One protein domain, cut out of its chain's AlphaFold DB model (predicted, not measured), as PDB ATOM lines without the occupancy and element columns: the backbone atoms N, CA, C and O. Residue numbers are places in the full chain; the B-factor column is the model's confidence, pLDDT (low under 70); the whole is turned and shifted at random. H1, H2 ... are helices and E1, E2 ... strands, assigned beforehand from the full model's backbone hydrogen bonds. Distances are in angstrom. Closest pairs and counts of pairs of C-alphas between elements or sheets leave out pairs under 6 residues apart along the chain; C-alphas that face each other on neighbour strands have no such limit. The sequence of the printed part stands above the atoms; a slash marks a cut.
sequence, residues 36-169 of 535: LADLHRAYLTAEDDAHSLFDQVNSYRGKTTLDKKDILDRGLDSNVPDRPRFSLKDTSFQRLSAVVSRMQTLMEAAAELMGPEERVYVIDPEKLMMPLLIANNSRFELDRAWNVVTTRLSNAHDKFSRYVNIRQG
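This is residues 36 to 169 of the 535 residues of the protein "MFS general substrate transporter" of Fibularhizoctonia sp. CBS 109695 (UniProt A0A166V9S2). A small strand hairpin, E1 and E2, sits at one end of an elongated body whose length comes mainly from two long helices, H3 and H5, which run the same way side by side. The short helices H1 and H2 pack on this pair, H4 packs on H5 near the hairpin end, and the loop of residues 74 to 85 reaches out beyond the strands. The printed part has 134 residues, with five named helices and two named strands in the order H1, H2, E1, E2, H3, H4, H5; the strands form one antiparallel sheet, and the class is mostly helix. The whole is only just loose, close to compact, with a radius of gyration of the C-alphas of 17.1 A and spans of 61 by 35 by 22 A.

E1, residues 71 to 73, and E2, residues 86 to 88, are a hairpin of antiparallel strands; N 72 and O 87 are within hydrogen-bond range at 2.8 A, N 87 and O 72 at 3.0 A. The closest C-alphas of E2 and H5, residues 139 to 167, are those of Phe 86 and Arg 139, 6.4 A apart. H5 is the hub, touching four helices. It touches H3, residues 90 to 112, the same way at a shallow tilt of 32 degrees, only just short of steep; the closest C-alphas, of Val 100 and Leu 153, are 7.0 A apart. H2, residues 53 to 58, touches H5 at a steep tilt of 58 degrees, the closest C-alphas being those of Val 57 and Ser 154, 7.0 A. H2 also touches H3, closest at the C-alphas of Gln 56 and Val 99, 7.1 A. H1, residues 36 to 44, touches H3 opposite ways at a shallow tilt of 14 degrees, with the C-alphas of Leu 36 and Ala 110 closest at 6.9 A. H4, residues 129 to 132, touches H5, with the C-alphas of Met 129 and Ala 145 closest at 5.9 A. H1 and H4 are apart. In H1, H2, H3 and H5 every O i to N i+4 pair is within hydrogen-bond range; H4 is too short for one.

H5 is 42.6 A long from first to last C-alpha and H3 32.7 A; H1 is 12.5 A, H2 8.5 A, E2 7.1 A, E1 6.4 A and H4 5.4 A. C-alpha 36 begins H1 at (-37.700, -37.105, -12.265), C-alpha 71 begins E1 at (-5.123, -46.561, 4.215), and C-alpha 167 ends H5 at (-43.067, -34.930, -6.198).

The two C-alphas farthest apart, of Asn 79 and Gly 169, are 63.2 A apart. The printed part has no cut. The links H2 to E1, E1 to E2 and H3 to H4 are long. The mean pLDDT of the printed part is 72.8, and 47 residues are under 70, among them 74 to 85 and 113 to 120.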
ATOM      1  N   LEU A  36     -38.158 -36.874 -13.640       69.44
ATOM      2  CA  LEU A  36     -37.700 -37.105 -12.265       69.44
ATOM      3  C   LEU A  36     -37.857 -38.572 -11.826       69.44
ATOM      4  O   LEU A  36     -37.067 -39.073 -11.026       69.44
ATOM      5  N   ALA A  37     -38.869 -39.278 -12.334       67.31
ATOM      6  CA  ALA A  37     -39.038 -40.703 -12.080       67.31
ATOM      7  C   ALA A  37     -37.984 -41.540 -12.803       67.31
ATOM      8  O   ALA A  37     -37.523 -42.526 -12.233       67.31
ATOM      9  N   ASP A  38     -37.563 -41.121 -13.996       72.75
ATOM     10  CA  ASP A  38     -36.472 -41.765 -14.729       72.75
ATOM     11  C   ASP A  38     -35.129 -41.577 -14.005       72.75
ATOM     12  O   ASP A  38     -34.398 -42.550 -13.821       72.75
ATOM     13  N   LEU A  39     -34.855 -40.383 -13.461       78.00
ATOM     14  CA  LEU A  39     -33.691 -40.144 -12.590       78.00
ATOM     15  C   LEU A  39     -33.747 -40.959 -11.292       78.00
ATOM     16  O   LEU A  39     -32.741 -41.515 -10.852       78.00
ATOM     17  N   HIS A  40     -34.920 -41.056 -10.669       78.38
ATOM     18  CA  HIS A  40     -35.100 -41.872  -9.472       78.38
ATOM     19  C   HIS A  40     -34.940 -43.371  -9.764       78.38
ATOM     20  O   HIS A  40     -34.386 -44.095  -8.940       78.38
ATOM     21  N   ARG A  41     -35.368 -43.845 -10.942       74.56
ATOM     22  CA  ARG A  41     -35.056 -45.206 -11.389       74.56
ATOM     23  C   ARG A  41     -33.556 -45.370 -11.570       74.56
ATOM     24  O   ARG A  41     -33.020 -46.254 -10.926       74.56
ATOM     25  N   ALA A  42     -32.885 -44.482 -12.304       78.75
ATOM     26  CA  ALA A  42     -31.431 -44.522 -12.492       78.75
ATOM     27  C   ALA A  42     -30.644 -44.508 -11.163       78.75
ATOM     28  O   ALA A  42     -29.573 -45.100 -11.060       78.75
ATOM     29  N   TYR A  43     -31.192 -43.873 -10.122       81.88
ATOM     30  CA  TYR A  43     -30.629 -43.890  -8.772       81.88
ATOM     31  C   TYR A  43     -30.712 -45.264  -8.078       81.88
ATOM     32  O   TYR A  43     -29.794 -45.664  -7.354       81.88
ATOM     33  N   LEU A  44     -31.827 -45.971  -8.278       79.00
ATOM     34  CA  LEU A  44     -32.152 -47.240  -7.622       79.00
ATOM     35  C   LEU A  44     -31.736 -48.470  -8.436       79.00
ATOM     36  O   LEU A  44     -31.501 -49.531  -7.861       79.00
ATOM     37  N   THR A  45     -31.668 -48.360  -9.760       74.94
ATOM     38  CA  THR A  45     -31.326 -49.471 -10.646       74.94
ATOM     39  C   THR A  45     -29.817 -49.616 -10.763       74.94
ATOM     40  O   THR A  45     -29.090 -48.652 -10.997       74.94
ATOM     41  N   ALA A  46     -29.352 -50.847 -10.610       68.19
ATOM     42  CA  ALA A  46     -28.009 -51.248 -10.985       68.19
ATOM     43  C   ALA A  46     -27.908 -51.350 -12.515       68.19
ATOM     44  O   ALA A  46     -28.718 -52.042 -13.129       68.19
ATOM     45  N   GLU A  47     -26.920 -50.693 -13.117       58.75
ATOM     46  CA  GLU A  47     -26.457 -51.041 -14.465       58.75
ATOM     47  C   GLU A  47     -25.402 -52.152 -14.319       58.75
ATOM     48  O   GLU A  47     -24.460 -51.984 -13.544       58.75
ATOM     49  N   ASP A  48     -25.613 -53.284 -15.002       51.09
ATOM     50  CA  ASP A  48     -24.693 -54.418 -15.205       51.09
ATOM     51  C   ASP A  48     -23.801 -54.827 -14.011       51.09
ATOM     52  O   ASP A  48     -22.680 -54.346 -13.846       51.09
ATOM     53  N   ASP A  49     -24.285 -55.769 -13.189       51.16
ATOM     54  CA  ASP A  49     -23.578 -56.417 -12.061       51.16
ATOM     55  C   ASP A  49     -22.974 -55.480 -10.983       51.16
ATOM     56  O   ASP A  49     -22.345 -55.939 -10.023       51.16
ATOM     57  N   ALA A  50     -23.202 -54.165 -11.065       59.62
ATOM     58  CA  ALA A  50     -22.785 -53.190 -10.062       59.62
ATOM     59  C   ALA A  50     -23.857 -52.997  -8.975       59.62
ATOM     60  O   ALA A  50     -25.050 -53.006  -9.246       59.62
ATOM     61  N   HIS A  51     -23.459 -52.745  -7.723       71.31
ATOM     62  CA  HIS A  51     -24.409 -52.301  -6.692       71.31
ATOM     63  C   HIS A  51     -25.139 -51.021  -7.141       71.31
ATOM     64  O   HIS A  51     -24.527 -50.170  -7.792       71.31
ATOM     65  N   SER A  52     -26.417 -50.847  -6.780       82.12
ATOM     66  CA  SER A  52     -27.153 -49.617  -7.107       82.12
ATOM     67  C   SER A  52     -26.442 -48.384  -6.530       82.12
ATOM     68  O   SER A  52     -25.738 -48.480  -5.519       82.12
ATOM     69  N   LEU A  53     -26.599 -47.208  -7.149       82.69
ATOM     70  CA  LEU A  53     -25.991 -45.982  -6.612       82.69
ATOM     71  C   LEU A  53     -26.513 -45.691  -5.192       82.69
ATOM     72  O   LEU A  53     -25.748 -45.255  -4.333       82.69
ATOM     73  N   PHE A  54     -27.778 -46.018  -4.923       82.19
ATOM     74  CA  PHE A  54     -28.368 -46.021  -3.586       82.19
ATOM     75  C   PHE A  54     -27.611 -46.911  -2.588       82.19
ATOM     76  O   PHE A  54     -27.218 -46.433  -1.522       82.19
ATOM     77  N   ASP A  55     -27.346 -48.173  -2.932       83.31
ATOM     78  CA  ASP A  55     -26.619 -49.101  -2.055       83.31
ATOM     79  C   ASP A  55     -25.174 -48.650  -1.830       83.31
ATOM     80  O   ASP A  55     -24.654 -48.716  -0.714       83.31
ATOM     81  N   GLN A  56     -24.531 -48.127  -2.879       84.81
ATOM     82  CA  GLN A  56     -23.174 -47.592  -2.796       84.81
ATOM     83  C   GLN A  56     -23.109 -46.386  -1.854       84.81
ATOM     84  O   GLN A  56     -22.245 -46.353  -0.981       84.81
ATOM     85  N   VAL A  57     -24.035 -45.429  -1.963       83.31
ATOM     86  CA  VAL A  57     -24.088 -44.258  -1.070       83.31
ATOM     87  C   VAL A  57     -24.418 -44.665   0.369       83.31
ATOM     88  O   VAL A  57     -23.755 -44.211   1.304       83.31
ATOM     89  N   ASN A  58     -25.364 -45.586   0.563       83.94
ATOM     90  CA  ASN A  58     -25.700 -46.103   1.891       83.94
ATOM     91  C   ASN A  58     -24.542 -46.860   2.546       83.94
ATOM     92  O   ASN A  58     -24.398 -46.807   3.765       83.94
ATOM     93  N   SER A  59     -23.661 -47.491   1.765       84.12
ATOM     94  CA  SER A  59     -22.471 -48.164   2.298       84.12
ATOM     95  C   SER A  59     -21.468 -47.214   2.976       84.12
ATOM     96  O   SER A  59     -20.657 -47.671   3.790       84.12
ATOM     97  N   TYR A  60     -21.523 -45.912   2.666       82.94
ATOM     98  CA  TYR A  60     -20.707 -44.858   3.284       82.94
ATOM     99  C   TYR A  60     -21.433 -44.121   4.417       82.94
ATOM    100  O   TYR A  60     -20.815 -43.356   5.160       82.94
ATOM    101  N   ARG A  61     -22.737 -44.360   4.586       78.62
ATOM    102  CA  ARG A  61     -23.556 -43.692   5.593       78.62
ATOM    103  C   ARG A  61     -23.182 -44.169   6.995       78.62
ATOM    104  O   ARG A  61     -23.129 -45.364   7.264       78.62
ATOM    105  N   GLY A  62     -22.896 -43.226   7.893       71.19
ATOM    106  CA  GLY A  62     -22.488 -43.524   9.272       71.19
ATOM    107  C   GLY A  62     -21.028 -43.973   9.441       71.19
ATOM    108  O   GLY A  62     -20.600 -44.190  10.571       71.19
ATOM    109  N   LYS A  63     -20.234 -44.066   8.363       73.44
ATOM    110  CA  LYS A  63     -18.790 -44.355   8.439       73.44
ATOM    111  C   LYS A  63     -17.979 -43.074   8.619       73.44
ATOM    112  O   LYS A  63     -17.356 -42.580   7.683       73.44
ATOM    113  N   THR A  64     -17.978 -42.551   9.841       65.62
ATOM    114  CA  THR A  64     -17.265 -41.314  10.202       65.62
ATOM    115  C   THR A  64     -15.747 -41.481  10.309       65.62
ATOM    116  O   THR A  64     -15.023 -40.491  10.224       65.62
ATOM    117  N   THR A  65     -15.248 -42.713  10.452       73.38
ATOM    118  CA  THR A  65     -13.815 -43.035  10.549       73.38
ATOM    119  C   THR A  65     -13.380 -43.985   9.438       73.38
ATOM    120  O   THR A  65     -14.086 -44.955   9.157       73.38
ATOM    121  N   LEU A  66     -12.210 -43.740   8.841       76.75
ATOM    122  CA  LEU A  66     -11.667 -44.577   7.775       76.75
ATOM    123  C   LEU A  66     -11.082 -45.881   8.342       76.75
ATOM    124  O   LEU A  66     -10.323 -45.881   9.320       76.75
ATOM    125  N   ASP A  67     -11.412 -47.010   7.713       79.12
ATOM    126  CA  ASP A  67     -10.867 -48.306   8.106       79.12
ATOM    127  C   ASP A  67      -9.358 -48.357   7.833       79.12
ATOM    128  O   ASP A  67      -8.883 -48.023   6.747       79.12
ATOM    129  N   LYS A  68      -8.584 -48.887   8.790       75.19
ATOM    130  CA  LYS A  68      -7.119 -49.030   8.659       75.19
ATOM    131  C   LYS A  68      -6.693 -49.791   7.395       75.19
ATOM    132  O   LYS A  68      -5.603 -49.565   6.889       75.19
ATOM    133  N   LYS A  69      -7.543 -50.695   6.897       76.56
ATOM    134  CA  LYS A  69      -7.289 -51.519   5.703       76.56
ATOM    135  C   LYS A  69      -7.339 -50.726   4.392       76.56
ATOM    136  O   LYS A  69      -6.792 -51.204   3.402       76.56
ATOM    137  N   ASP A  70      -7.985 -49.564   4.382       77.75
ATOM    138  CA  ASP A  70      -8.160 -48.710   3.202       77.75
ATOM    139  C   ASP A  70      -7.087 -47.612   3.107       77.75
ATOM    140  O   ASP A  70      -6.980 -46.929   2.089       77.75
ATOM    141  N   ILE A  71      -6.248 -47.494   4.140       81.62
ATOM    142  CA  ILE A  71      -5.123 -46.561   4.215       81.62
ATOM    143  C   ILE A  71      -3.863 -47.238   3.667       81.62
ATOM    144  O   ILE A  71      -3.545 -48.378   4.010       81.62
ATOM    145  N   LEU A  72      -3.130 -46.515   2.826       79.19
ATOM    146  CA  LEU A  72      -1.780 -46.841   2.388       79.19
ATOM    147  C   LEU A  72      -0.789 -45.947   3.152       79.19
ATOM    148  O   LEU A  72      -0.840 -44.722   3.032       79.19
ATOM    149  N   ASP A  73       0.098 -46.554   3.946       76.12
ATOM    150  CA  ASP A  73       1.268 -45.878   4.528       76.12
ATOM    151  C   ASP A  73       2.452 -46.090   3.578       76.12
ATOM    152  O   ASP A  73       2.836 -47.231   3.314       76.12
ATOM    153  N   ARG A  74       2.989 -45.000   3.023       67.00
ATOM    154  CA  ARG A  74       4.061 -45.040   2.014       67.00
ATOM    155  C   ARG A  74       5.460 -45.230   2.621       67.00
ATOM    156  O   ARG A  74       6.415 -45.400   1.870       67.00
ATOM    157  N   GLY A  75       5.585 -45.257   3.951       60.50
ATOM    158  CA  GLY A  75       6.870 -45.402   4.644       60.50
ATOM    159  C   GLY A  75       7.736 -44.134   4.603       60.50
ATOM    160  O   GLY A  75       7.307 -43.086   4.128       60.50
ATOM    161  N   LEU A  76       8.953 -44.219   5.154       52.94
ATOM    162  CA  LEU A  76       9.941 -43.133   5.128       52.94
ATOM    163  C   LEU A  76      10.780 -43.237   3.850       52.94
ATOM    164  O   LEU A  76      11.586 -44.157   3.713       52.94
ATOM    165  N   ASP A  77      10.615 -42.284   2.939       48.44
ATOM    166  CA  ASP A  77      11.550 -42.074   1.834       48.44
ATOM    167  C   ASP A  77      12.757 -41.312   2.410       48.44
ATOM    168  O   ASP A  77      12.650 -40.132   2.748       48.44
ATOM    169  N   SER A  78      13.894 -41.989   2.604       47.22
ATOM    170  CA  SER A  78      15.068 -41.447   3.321       47.22
ATOM    171  C   SER A  78      15.670 -40.188   2.685       47.22
ATOM    172  O   SER A  78      16.540 -39.557   3.279       47.22
ATOM    173  N   ASN A  79      15.216 -39.827   1.485       49.47
ATOM    174  CA  ASN A  79      15.758 -38.743   0.680       49.47
ATOM    175  C   ASN A  79      14.894 -37.469   0.674       49.47
ATOM    176  O   ASN A  79      15.372 -36.449   0.185       49.47
ATOM    177  N   VAL A  80      13.655 -37.482   1.199       54.22
ATOM    178  CA  VAL A  80      12.801 -36.274   1.269       54.22
ATOM    179  C   VAL A  80      11.896 -36.304   2.518       54.22
ATOM    180  O   VAL A  80      10.843 -36.942   2.485       54.22
ATOM    181  N   PRO A  81      12.252 -35.599   3.612       53.78
ATOM    182  CA  PRO A  81      11.508 -35.646   4.877       53.78
ATOM    183  C   PRO A  81      10.104 -35.005   4.841       53.78
ATOM    184  O   PRO A  81       9.290 -35.317   5.705       53.78
ATOM    185  N   ASP A  82       9.786 -34.186   3.831       57.25
ATOM    186  CA  ASP A  82       8.528 -33.414   3.742       57.25
ATOM    187  C   ASP A  82       7.461 -34.007   2.798       57.25
ATOM    188  O   ASP A  82       6.508 -33.325   2.408       57.25
ATOM    189  N   ARG A  83       7.590 -35.271   2.371       57.88
ATOM    190  CA  ARG A  83       6.587 -35.885   1.481       57.88
ATOM    191  C   ARG A  83       5.349 -36.382   2.244       57.88
ATOM    192  O   ARG A  83       5.490 -36.992   3.304       57.88
ATOM    193  N   PRO A  84       4.140 -36.227   1.668       61.78
ATOM    194  CA  PRO A  84       2.914 -36.756   2.254       61.78
ATOM    195  C   PRO A  84       2.953 -38.279   2.367       61.78
ATOM    196  O   PRO A  84       3.143 -39.004   1.386       61.78
ATOM    197  N   ARG A  85       2.769 -38.743   3.604       66.25
ATOM    198  CA  ARG A  85       2.997 -40.118   4.053       66.25
ATOM    199  C   ARG A  85       1.794 -41.034   3.855       66.25
ATOM    200  O   ARG A  85       1.962 -42.204   3.510       66.25
ATOM    201  N   PHE A  86       0.592 -40.523   4.107       73.81
ATOM    202  CA  PHE A  86      -0.634 -41.314   4.109       73.81
ATOM    203  C   PHE A  86      -1.472 -40.999   2.878       73.81
ATOM    204  O   PHE A  86      -1.681 -39.835   2.535       73.81
ATOM    205  N   SER A  87      -1.996 -42.038   2.237       79.06
ATOM    206  CA  SER A  87      -2.950 -41.899   1.140       79.06
ATOM    207  C   SER A  87      -4.056 -42.930   1.244       79.06
ATOM    208  O   SER A  87      -3.860 -44.016   1.791       79.06
ATOM    209  N   LEU A  88      -5.222 -42.624   0.687       82.19
ATOM    210  CA  LEU A  88      -6.228 -43.644   0.432       82.19
ATOM    211  C   LEU A  88      -5.693 -44.609  -0.638       82.19
ATOM    212  O   LEU A  88      -4.980 -44.194  -1.552       82.19
ATOM    213  N   LYS A  89      -6.000 -45.905  -0.528       83.50
ATOM    214  CA  LYS A  89      -5.667 -46.872  -1.585       83.50
ATOM    215  C   LYS A  89      -6.345 -46.480  -2.896       83.50
ATOM    216  O   LYS A  89      -7.524 -46.135  -2.887       83.50
ATOM    217  N   ASP A  90      -5.639 -46.633  -4.014       81.88
ATOM    218  CA  ASP A  90      -6.131 -46.233  -5.341       81.88
ATOM    219  C   ASP A  90      -7.476 -46.880  -5.692       81.88
ATOM    220  O   ASP A  90      -8.364 -46.228  -6.233       81.88
ATOM    221  N   THR A  91      -7.681 -48.140  -5.301       83.62
ATOM    222  CA  THR A  91      -8.944 -48.858  -5.524       83.62
ATOM    223  C   THR A  91     -10.104 -48.271  -4.717       83.62
ATOM    224  O   THR A  91     -11.208 -48.123  -5.242       83.62
ATOM    225  N   SER A  92      -9.872 -47.907  -3.455       83.06
ATOM    226  CA  SER A  92     -10.882 -47.290  -2.585       83.06
ATOM    227  C   SER A  92     -11.149 -45.835  -2.995       83.06
ATOM    228  O   SER A  92     -12.298 -45.394  -2.988       83.06
ATOM    229  N   PHE A  93     -10.118 -45.117  -3.447       85.19
ATOM    230  CA  PHE A  93     -10.227 -43.764  -3.988       85.19
ATOM    231  C   PHE A  93     -11.033 -43.718  -5.289       85.19
ATOM    232  O   PHE A  93     -11.969 -42.928  -5.398       85.19
ATOM    233  N   GLN A  94     -10.735 -44.597  -6.249       84.62
ATOM    234  CA  GLN A  94     -11.473 -44.681  -7.512       84.62
ATOM    235  C   GLN A  94     -12.951 -45.009  -7.284       84.62
ATOM    236  O   GLN A  94     -13.817 -44.382  -7.892       84.62
ATOM    237  N   ARG A  95     -13.256 -45.932  -6.359       85.31
ATOM    238  CA  ARG A  95     -14.641 -46.254  -5.975       85.31
ATOM    239  C   ARG A  95     -15.367 -45.045  -5.390       85.31
ATOM    240  O   ARG A  95     -16.483 -44.754  -5.810       85.31
ATOM    241  N   LEU A  96     -14.745 -44.331  -4.451       85.62
ATOM    242  CA  LEU A  96     -15.346 -43.143  -3.844       85.62
ATOM    243  C   LEU A  96     -15.541 -42.025  -4.876       85.62
ATOM    244  O   LEU A  96     -16.619 -41.442  -4.950       85.62
ATOM    245  N   SER A  97     -14.532 -41.762  -5.706       85.56
ATOM    246  CA  SER A  97     -14.590 -40.742  -6.757       85.56
ATOM    247  C   SER A  97     -15.689 -41.031  -7.775       85.56
ATOM    248  O   SER A  97     -16.398 -40.114  -8.184       85.56
ATOM    249  N   ALA A  98     -15.859 -42.296  -8.165       86.50
ATOM    250  CA  ALA A  98     -16.926 -42.707  -9.068       86.50
ATOM    251  C   ALA A  98     -18.311 -42.464  -8.449       86.50
ATOM    252  O   ALA A  98     -19.193 -41.925  -9.114       86.50
ATOM    253  N   VAL A  99     -18.498 -42.795  -7.165       88.12
ATOM    254  CA  VAL A  99     -19.767 -42.569  -6.449       88.12
ATOM    255  C   VAL A  99     -20.073 -41.080  -6.306       88.12
ATOM    256  O   VAL A  99     -21.191 -40.659  -6.599       88.12
ATOM    257  N   VAL A 100     -19.087 -40.274  -5.901       86.19
ATOM    258  CA  VAL A 100     -19.237 -38.817  -5.765       86.19
ATOM    259  C   VAL A 100     -19.585 -38.184  -7.110       86.19
ATOM    260  O   VAL A 100     -20.528 -37.402  -7.175       86.19
ATOM    261  N   SER A 101     -18.891 -38.562  -8.188       86.31
ATOM    262  CA  SER A 101     -19.167 -38.040  -9.531       86.31
ATOM    263  C   SER A 101     -20.569 -38.412 -10.012       86.31
ATOM    264  O   SER A 101     -21.298 -37.543 -10.473       86.31
ATOM    265  N   ARG A 102     -20.976 -39.681  -9.869       87.38
ATOM    266  CA  ARG A 102     -22.309 -40.144 -10.291       87.38
ATOM    267  C   ARG A 102     -23.426 -39.457  -9.508       87.38
ATOM    268  O   ARG A 102     -24.427 -39.058 -10.094       87.38
ATOM    269  N   MET A 103     -23.246 -39.286  -8.198       85.81
ATOM    270  CA  MET A 103     -24.214 -38.584  -7.357       85.81
ATOM    271  C   MET A 103     -24.282 -37.088  -7.695       85.81
ATOM    272  O   MET A 103     -25.366 -36.512  -7.685       85.81
ATOM    273  N   GLN A 104     -23.151 -36.462  -8.030       83.94
ATOM    274  CA  GLN A 104     -23.095 -35.056  -8.433       83.94
ATOM    275  C   GLN A 104     -23.841 -34.813  -9.754       83.94
ATOM    276  O   GLN A 104     -24.706 -33.944  -9.799       83.94
ATOM    277  N   THR A 105     -23.590 -35.630 -10.782       84.81
ATOM    278  CA  THR A 105     -24.300 -35.552 -12.073       84.81
ATOM    279  C   THR A 105     -25.808 -35.738 -11.901       84.81
ATOM    280  O   THR A 105     -26.608 -35.060 -12.536       84.81
ATOM    281  N   LEU A 106     -26.209 -36.632 -10.997       84.88
ATOM    282  CA  LEU A 106     -27.613 -36.886 -10.701       84.88
ATOM    283  C   LEU A 106     -28.280 -35.718  -9.956       84.88
ATOM    284  O   LEU A 106     -29.432 -35.394 -10.236       84.88
ATOM    285  N   MET A 107     -27.561 -35.052  -9.050       80.56
ATOM    286  CA  MET A 107     -28.036 -33.836  -8.378       80.56
ATOM    287  C   MET A 107     -28.133 -32.637  -9.329       80.56
ATOM    288  O   MET A 107     -29.054 -31.838  -9.193       80.56
ATOM    289  N   GLU A 108     -27.218 -32.519 -10.293       79.88
ATOM    290  CA  GLU A 108     -27.254 -31.496 -11.348       79.88
ATOM    291  C   GLU A 108     -28.451 -31.704 -12.282       79.88
ATOM    292  O   GLU A 108     -29.252 -30.787 -12.457       79.88
ATOM    293  N   ALA A 109     -28.656 -32.932 -12.768       79.62
ATOM    294  CA  ALA A 109     -29.820 -33.280 -13.583       79.62
ATOM    295  C   ALA A 109     -31.148 -33.088 -12.825       79.62
ATOM    296  O   ALA A 109     -32.150 -32.670 -13.401       79.62
ATOM    297  N   ALA A 110     -31.168 -33.364 -11.514       74.75
ATOM    298  CA  ALA A 110     -32.335 -33.096 -10.678       74.75
ATOM    299  C   ALA A 110     -32.591 -31.589 -10.504       74.75
ATOM    300  O   ALA A 110     -33.746 -31.171 -10.510       74.75
ATOM    301  N   ALA A 111     -31.541 -30.773 -10.374       71.31
ATOM    302  CA  ALA A 111     -31.662 -29.325 -10.224       71.31
ATOM    303  C   ALA A 111     -32.208 -28.647 -11.493       71.31
ATOM    304  O   ALA A 111     -33.071 -27.778 -11.389       71.31
ATOM    305  N   GLU A 112     -31.793 -29.092 -12.686       72.50
ATOM    306  CA  GLU A 112     -32.324 -28.589 -13.966       72.50
ATOM    307  C   GLU A 112     -33.848 -28.774 -14.095       72.50
ATOM    308  O   GLU A 112     -34.532 -27.960 -14.717       72.50
ATOM    309  N   LEU A 113     -34.407 -29.805 -13.453       68.88
ATOM    310  CA  LEU A 113     -35.841 -30.114 -13.469       68.88
ATOM    311  C   LEU A 113     -36.668 -29.355 -12.411       68.88
ATOM    312  O   LEU A 113     -37.902 -29.433 -12.444       68.88
ATOM    313  N   MET A 114     -36.030 -28.660 -11.461       60.00
ATOM    314  CA  MET A 114     -36.690 -28.030 -10.302       60.00
ATOM    315  C   MET A 114     -36.759 -26.494 -10.351       60.00
ATOM    316  O   MET A 114     -37.344 -25.883  -9.460       60.00
ATOM    317  N   GLY A 115     -36.286 -25.876 -11.439       54.62
ATOM    318  CA  GLY A 115     -36.435 -24.442 -11.700       54.62
ATOM    319  C   GLY A 115     -35.333 -23.559 -11.084       54.62
ATOM    320  O   GLY A 115     -34.503 -24.031 -10.312       54.62
ATOM    321  N   PRO A 116     -35.300 -22.258 -11.437       49.47
ATOM    322  CA  PRO A 116     -34.145 -21.370 -11.233       49.47
ATOM    323  C   PRO A 116     -33.861 -20.946  -9.779       49.47
ATOM    324  O   PRO A 116     -32.854 -20.282  -9.537       49.47
ATOM    325  N   GLU A 117     -34.717 -21.293  -8.812       48.12
ATOM    326  CA  GLU A 117     -34.585 -20.832  -7.419       48.12
ATOM    327  C   GLU A 117     -33.764 -21.765  -6.511       48.12
ATOM    328  O   GLU A 117     -33.305 -21.341  -5.447       48.12
ATOM    329  N   GLU A 118     -33.506 -23.014  -6.917       52.28
ATOM    330  CA  GLU A 118     -32.751 -23.966  -6.097       52.28
ATOM    331  C   GLU A 118     -31.279 -24.067  -6.526       52.28
ATOM    332  O   GLU A 118     -30.932 -24.526  -7.612       52.28
ATOM    333  N   ARG A 119     -30.368 -23.647  -5.637       53.81
ATOM    334  CA  ARG A 119     -28.916 -23.769  -5.853       53.81
ATOM    335  C   ARG A 119     -28.503 -25.246  -5.889       53.81
ATOM    336  O   ARG A 119     -28.757 -25.977  -4.931       53.81
ATOM    337  N   VAL A 120     -27.783 -25.648  -6.941       61.44
ATOM    338  CA  VAL A 120     -27.192 -26.989  -7.102       61.44
ATOM    339  C   VAL A 120     -26.364 -27.353  -5.865       61.44
ATOM    340  O   VAL A 120     -25.419 -26.652  -5.496       61.44
ATOM    341  N   TYR A 121     -26.710 -28.455  -5.198       74.44
ATOM    342  CA  TYR A 121     -25.920 -28.956  -4.076       74.44
ATOM    343  C   TYR A 121     -24.683 -29.689  -4.602       74.44
ATOM    344  O   TYR A 121     -24.790 -30.784  -5.147       74.44
ATOM    345  N   VAL A 122     -23.510 -29.081  -4.416       75.62
ATOM    346  CA  VAL A 122     -22.220 -29.646  -4.834       75.62
ATOM    347  C   VAL A 122     -21.585 -30.434  -3.690       75.62
ATOM    348  O   VAL A 122     -21.391 -29.896  -2.595       75.62
ATOM    349  N   ILE A 123     -21.244 -31.701  -3.941       73.75
ATOM    350  CA  ILE A 123     -20.689 -32.633  -2.945       73.75
ATOM    351  C   ILE A 123     -19.248 -32.260  -2.575       73.75
ATOM    352  O   ILE A 123     -18.959 -32.139  -1.382       73.75
ATOM    353  N   ASP A 124     -18.380 -32.000  -3.560       67.12
ATOM    354  CA  ASP A 124     -17.002 -31.516  -3.359       67.12
ATOM    355  C   ASP A 124     -16.821 -30.115  -3.979       67.12
ATOM    356  O   ASP A 124     -16.575 -29.992  -5.183       67.12
ATOM    357  N   PRO A 125     -17.007 -29.041  -3.194       63.00
ATOM    358  CA  PRO A 125     -16.910 -27.680  -3.691       63.00
ATOM    359  C   PRO A 125     -15.450 -27.387  -4.053       63.00
ATOM    360  O   PRO A 125     -14.543 -27.680  -3.278       63.00
ATOM    361  N   GLU A 126     -15.234 -26.843  -5.253       62.62
ATOM    362  CA  GLU A 126     -13.903 -26.492  -5.781       62.62
ATOM    363  C   GLU A 126     -12.912 -27.671  -5.889       62.62
ATOM    364  O   GLU A 126     -11.721 -27.457  -6.106       62.62
ATOM    365  N   LYS A 127     -13.390 -28.925  -5.796       63.09
ATOM    366  CA  LYS A 127     -12.560 -30.146  -5.817       63.09
ATOM    367  C   LYS A 127     -11.463 -30.134  -4.747       63.09
ATOM    368  O   LYS A 127     -10.345 -30.572  -5.004       63.09
ATOM    369  N   LEU A 128     -11.750 -29.598  -3.563       61.75
ATOM    370  CA  LEU A 128     -10.758 -29.432  -2.498       61.75
ATOM    371  C   LEU A 128     -10.584 -30.696  -1.657       61.75
ATOM    372  O   LEU A 128      -9.490 -30.961  -1.160       61.75
ATOM    373  N   MET A 129     -11.643 -31.489  -1.491       65.75
ATOM    374  CA  MET A 129     -11.643 -32.591  -0.531       65.75
ATOM    375  C   MET A 129     -11.107 -33.889  -1.132       65.75
ATOM    376  O   MET A 129     -10.418 -34.644  -0.445       65.75
ATOM    377  N   MET A 130     -11.367 -34.144  -2.416       74.38
ATOM    378  CA  MET A 130     -10.862 -35.336  -3.101       74.38
ATOM    379  C   MET A 130      -9.321 -35.376  -3.213       74.38
ATOM    380  O   MET A 130      -8.752 -36.426  -2.917       74.38
ATOM    381  N   PRO A 131      -8.599 -34.286  -3.543       72.25
ATOM    382  CA  PRO A 131      -7.132 -34.285  -3.577       72.25
ATOM    383  C   PRO A 131      -6.481 -34.559  -2.220       72.25
ATOM    384  O   PRO A 131      -5.445 -35.223  -2.162       72.25
ATOM    385  N   LEU A 132      -7.110 -34.124  -1.123       70.44
ATOM    386  CA  LEU A 132      -6.626 -34.405   0.230       70.44
ATOM    387  C   LEU A 132      -6.666 -35.907   0.551       70.44
ATOM    388  O   LEU A 132      -5.885 -36.380   1.363       70.44
ATOM    389  N   LEU A 133      -7.515 -36.701  -0.105       75.12
ATOM    390  CA  LEU A 133      -7.533 -38.156   0.090       75.12
ATOM    391  C   LEU A 133      -6.380 -38.879  -0.629       75.12
ATOM    392  O   LEU A 133      -6.093 -40.035  -0.314       75.12
ATOM    393  N   ILE A 134      -5.698 -38.211  -1.564       73.25
ATOM    394  CA  ILE A 134      -4.614 -38.786  -2.376       73.25
ATOM    395  C   ILE A 134      -3.267 -38.703  -1.655       73.25
ATOM    396  O   ILE A 134      -2.416 -39.575  -1.849       73.25
ATOM    397  N   ALA A 135      -3.035 -37.663  -0.849       65.25
ATOM    398  CA  ALA A 135      -1.769 -37.488  -0.148       65.25
ATOM    399  C   ALA A 135      -1.896 -36.517   1.041       65.25
ATOM    400  O   ALA A 135      -2.207 -35.348   0.842       65.25
ATOM    401  N   ASN A 136      -1.598 -36.989   2.257       70.94
ATOM    402  CA  ASN A 136      -1.563 -36.183   3.483       70.94
ATOM    403  C   ASN A 136      -0.366 -36.516   4.380       70.94
ATOM    404  O   ASN A 136       0.155 -37.635   4.381       70.94
ATOM    405  N   ASN A 137       0.021 -35.545   5.208       65.25
ATOM    406  CA  ASN A 137       1.113 -35.682   6.173       65.25
ATOM    407  C   ASN A 137       0.653 -36.395   7.454       65.25
ATOM    408  O   ASN A 137       1.432 -37.113   8.082       65.25
ATOM    409  N   SER A 138      -0.627 -36.251   7.815       67.88
ATOM    410  CA  SER A 138      -1.205 -36.846   9.019       67.88
ATOM    411  C   SER A 138      -2.424 -37.717   8.727       67.88
ATOM    412  O   SER A 138      -3.305 -37.371   7.941       67.88
ATOM    413  N   ARG A 139      -2.534 -38.837   9.452       69.06
ATOM    414  CA  ARG A 139      -3.738 -39.679   9.451       69.06
ATOM    415  C   ARG A 139      -4.981 -38.905   9.903       69.06
ATOM    416  O   ARG A 139      -6.065 -39.148   9.391       69.06
ATOM    417  N   PHE A 140      -4.815 -37.952  10.819       69.19
ATOM    418  CA  PHE A 140      -5.912 -37.115  11.304       69.19
ATOM    419  C   PHE A 140      -6.517 -36.245  10.192       69.19
ATOM    420  O   PHE A 140      -7.734 -36.092  10.111       69.19
ATOM    421  N   GLU A 141      -5.677 -35.701   9.310       66.50
ATOM    422  CA  GLU A 141      -6.114 -34.897   8.161       66.50
ATOM    423  C   GLU A 141      -6.858 -35.762   7.138       66.50
ATOM    424  O   GLU A 141      -7.911 -35.362   6.637       66.50
ATOM    425  N   LEU A 142      -6.366 -36.985   6.909       71.44
ATOM    426  CA  LEU A 142      -7.002 -37.972   6.037       71.44
ATOM    427  C   LEU A 142      -8.389 -38.394   6.557       71.44
ATOM    428  O   LEU A 142      -9.357 -38.386   5.796       71.44
ATOM    429  N   ASP A 143      -8.504 -38.696   7.853       74.44
ATOM    430  CA  ASP A 143      -9.774 -39.061   8.498       74.44
ATOM    431  C   ASP A 143     -10.782 -37.896   8.465       74.44
ATOM    432  O   ASP A 143     -11.983 -38.096   8.260       74.44
ATOM    433  N   ARG A 144     -10.308 -36.651   8.607       76.12
ATOM    434  CA  ARG A 144     -11.159 -35.457   8.534       76.12
ATOM    435  C   ARG A 144     -11.676 -35.206   7.120       76.12
ATOM    436  O   ARG A 144     -12.864 -34.923   6.961       76.12
ATOM    437  N   ALA A 145     -10.818 -35.332   6.108       73.19
ATOM    438  CA  ALA A 145     -11.228 -35.227   4.710       73.19
ATOM    439  C   ALA A 145     -12.280 -36.296   4.364       73.19
ATOM    440  O   ALA A 145     -13.320 -35.977   3.787       73.19
ATOM    441  N   TRP A 146     -12.067 -37.534   4.819       81.25
ATOM    442  CA  TRP A 146     -13.012 -38.638   4.653       81.25
ATOM    443  C   TRP A 146     -14.383 -38.357   5.284       81.25
ATOM    444  O   TRP A 146     -15.419 -38.529   4.636       81.25
ATOM    445  N   ASN A 147     -14.406 -37.892   6.535       81.62
ATOM    446  CA  ASN A 147     -15.646 -37.592   7.254       81.62
ATOM    447  C   ASN A 147     -16.472 -36.510   6.538       81.62
ATOM    448  O   ASN A 147     -17.682 -36.646   6.353       81.62
ATOM    449  N   VAL A 148     -15.819 -35.448   6.066       77.62
ATOM    450  CA  VAL A 148     -16.514 -34.366   5.358       77.62
ATOM    451  C   VAL A 148     -17.119 -34.860   4.040       77.62
ATOM    452  O   VAL A 148     -18.281 -34.554   3.766       77.62
ATOM    453  N   VAL A 149     -16.383 -35.651   3.250       80.69
ATOM    454  CA  VAL A 149     -16.883 -36.194   1.972       80.69
ATOM    455  C   VAL A 149     -18.058 -37.147   2.198       80.69
ATOM    456  O   VAL A 149     -19.099 -37.002   1.558       80.69
ATOM    457  N   THR A 150     -17.943 -38.081   3.143       83.62
ATOM    458  CA  THR A 150     -19.004 -39.064   3.440       83.62
ATOM    459  C   THR A 150     -20.258 -38.420   4.038       83.62
ATOM    460  O   THR A 150     -21.375 -38.755   3.639       83.62
ATOM    461  N   THR A 151     -20.102 -37.427   4.918       83.12
ATOM    462  CA  THR A 151     -21.224 -36.645   5.464       83.12
ATOM    463  C   THR A 151     -21.936 -35.857   4.368       83.12
ATOM    464  O   THR A 151     -23.165 -35.854   4.285       83.12
ATOM    465  N   ARG A 152     -21.177 -35.211   3.473       82.25
ATOM    466  CA  ARG A 152     -21.752 -34.451   2.356       82.25
ATOM    467  C   ARG A 152     -22.443 -35.347   1.336       82.25
ATOM    468  O   ARG A 152     -23.480 -34.937   0.817       82.25
ATOM    469  N   LEU A 153     -21.928 -36.556   1.116       84.00
ATOM    470  CA  LEU A 153     -22.560 -37.583   0.291       84.00
ATOM    471  C   LEU A 153     -23.887 -38.066   0.904       84.00
ATOM    472  O   LEU A 153     -24.890 -38.138   0.197       84.00
ATOM    473  N   SER A 154     -23.937 -38.310   2.221       83.06
ATOM    474  CA  SER A 154     -25.193 -38.645   2.919       83.06
ATOM    475  C   SER A 154     -26.220 -37.517   2.811       83.06
ATOM    476  O   SER A 154     -27.388 -37.765   2.527       83.06
ATOM    477  N   ASN A 155     -25.789 -36.267   2.978       83.44
ATOM    478  CA  ASN A 155     -26.674 -35.110   2.846       83.44
ATOM    479  C   ASN A 155     -27.204 -34.940   1.411       83.44
ATOM    480  O   ASN A 155     -28.351 -34.531   1.237       83.44
ATOM    481  N   ALA A 156     -26.402 -35.264   0.387       81.25
ATOM    482  CA  ALA A 156     -26.866 -35.293  -1.003       81.25
ATOM    483  C   ALA A 156     -27.990 -36.318  -1.181       81.25
ATOM    484  O   ALA A 156     -29.022 -36.014  -1.773       81.25
ATOM    485  N   HIS A 157     -27.806 -37.518  -0.622       84.94
ATOM    486  CA  HIS A 157     -28.799 -38.587  -0.666       84.94
ATOM    487  C   HIS A 157     -30.109 -38.196   0.024       84.94
ATOM    488  O   HIS A 157     -31.187 -38.403  -0.535       84.94
ATOM    489  N   ASP A 158     -30.022 -37.588   1.207       82.31
ATOM    490  CA  ASP A 158     -31.197 -37.129   1.948       82.31
ATOM    491  C   ASP A 158     -31.964 -36.044   1.197       82.31
ATOM    492  O   ASP A 158     -33.194 -36.061   1.166       82.31
ATOM    493  N   LYS A 159     -31.248 -35.123   0.547       80.25
ATOM    494  CA  LYS A 159     -31.859 -34.102  -0.305       80.25
ATOM    495  C   LYS A 159     -32.535 -34.721  -1.523       80.25
ATOM    496  O   LYS A 159     -33.722 -34.484  -1.718       80.25
ATOM    497  N   PHE A 160     -31.838 -35.574  -2.273       80.62
ATOM    498  CA  PHE A 160     -32.408 -36.264  -3.434       80.62
ATOM    499  C   PHE A 160     -33.674 -37.054  -3.074       80.62
ATOM    500  O   PHE A 160     -34.708 -36.923  -3.725       80.62
ATOM    501  N   SER A 161     -33.629 -37.802  -1.971       76.06
ATOM    502  CA  SER A 161     -34.772 -38.578  -1.480       76.06
ATOM    503  C   SER A 161     -35.945 -37.686  -1.062       76.06
ATOM    504  O   SER A 161     -37.100 -38.024  -1.325       76.06
ATOM    505  N   ARG A 162     -35.683 -36.523  -0.445       71.94
ATOM    506  CA  ARG A 162     -36.726 -35.525  -0.147       71.94
ATOM    507  C   ARG A 162     -37.376 -34.996  -1.422       71.94
ATOM    508  O   ARG A 162     -38.600 -34.948  -1.473       71.94
ATOM    509  N   TYR A 163     -36.591 -34.664  -2.444       69.44
ATOM    510  CA  TYR A 163     -37.103 -34.137  -3.712       69.44
ATOM    511  C   TYR A 163     -38.020 -35.126  -4.432       69.44
ATOM    512  O   TYR A 163     -39.125 -34.776  -4.847       69.44
ATOM    513  N   VAL A 164     -37.603 -36.390  -4.492       69.44
ATOM    514  CA  VAL A 164     -38.419 -37.475  -5.044       69.44
ATOM    515  C   VAL A 164     -39.717 -37.647  -4.250       69.44
ATOM    516  O   VAL A 164     -40.789 -37.770  -4.841       69.44
ATOM    517  N   ASN A 165     -39.655 -37.618  -2.915       67.56
ATOM    518  CA  ASN A 165     -40.838 -37.796  -2.069       67.56
ATOM    519  C   ASN A 165     -41.852 -36.647  -2.204       67.56
ATOM    520  O   ASN A 165     -43.048 -36.925  -2.279       67.56
ATOM    521  N   ILE A 166     -41.388 -35.393  -2.300       62.28
ATOM    522  CA  ILE A 166     -42.236 -34.201  -2.506       62.28
ATOM    523  C   ILE A 166     -43.044 -34.330  -3.803       62.28
ATOM    524  O   ILE A 166     -44.249 -34.090  -3.815       62.28
ATOM    525  N   ARG A 167     -42.404 -34.762  -4.896       61.28
ATOM    526  CA  ARG A 167     -43.067 -34.930  -6.198       61.28
ATOM    527  C   ARG A 167     -43.926 -36.197  -6.304       61.28
ATOM    528  O   ARG A 167     -44.834 -36.224  -7.125       61.28
ATOM    529  N   GLN A 168     -43.678 -37.226  -5.490       57.12
ATOM    530  CA  GLN A 168     -44.517 -38.435  -5.414       57.12
ATOM    531  C   GLN A 168     -45.813 -38.233  -4.607       57.12
ATOM    532  O   GLN A 168     -46.543 -39.201  -4.401       57.12
ATOM    533  N   GLY A 169     -46.081 -37.027  -4.088       49.97
ATOM    534  CA  GLY A 169     -47.242 -36.763  -3.226       49.97
ATOM    535  C   GLY A 169     -47.202 -37.522  -1.893       49.97
ATOM    536  O   GLY A 169     -48.175 -37.522  -1.141       49.97
TER     537      GLY A 169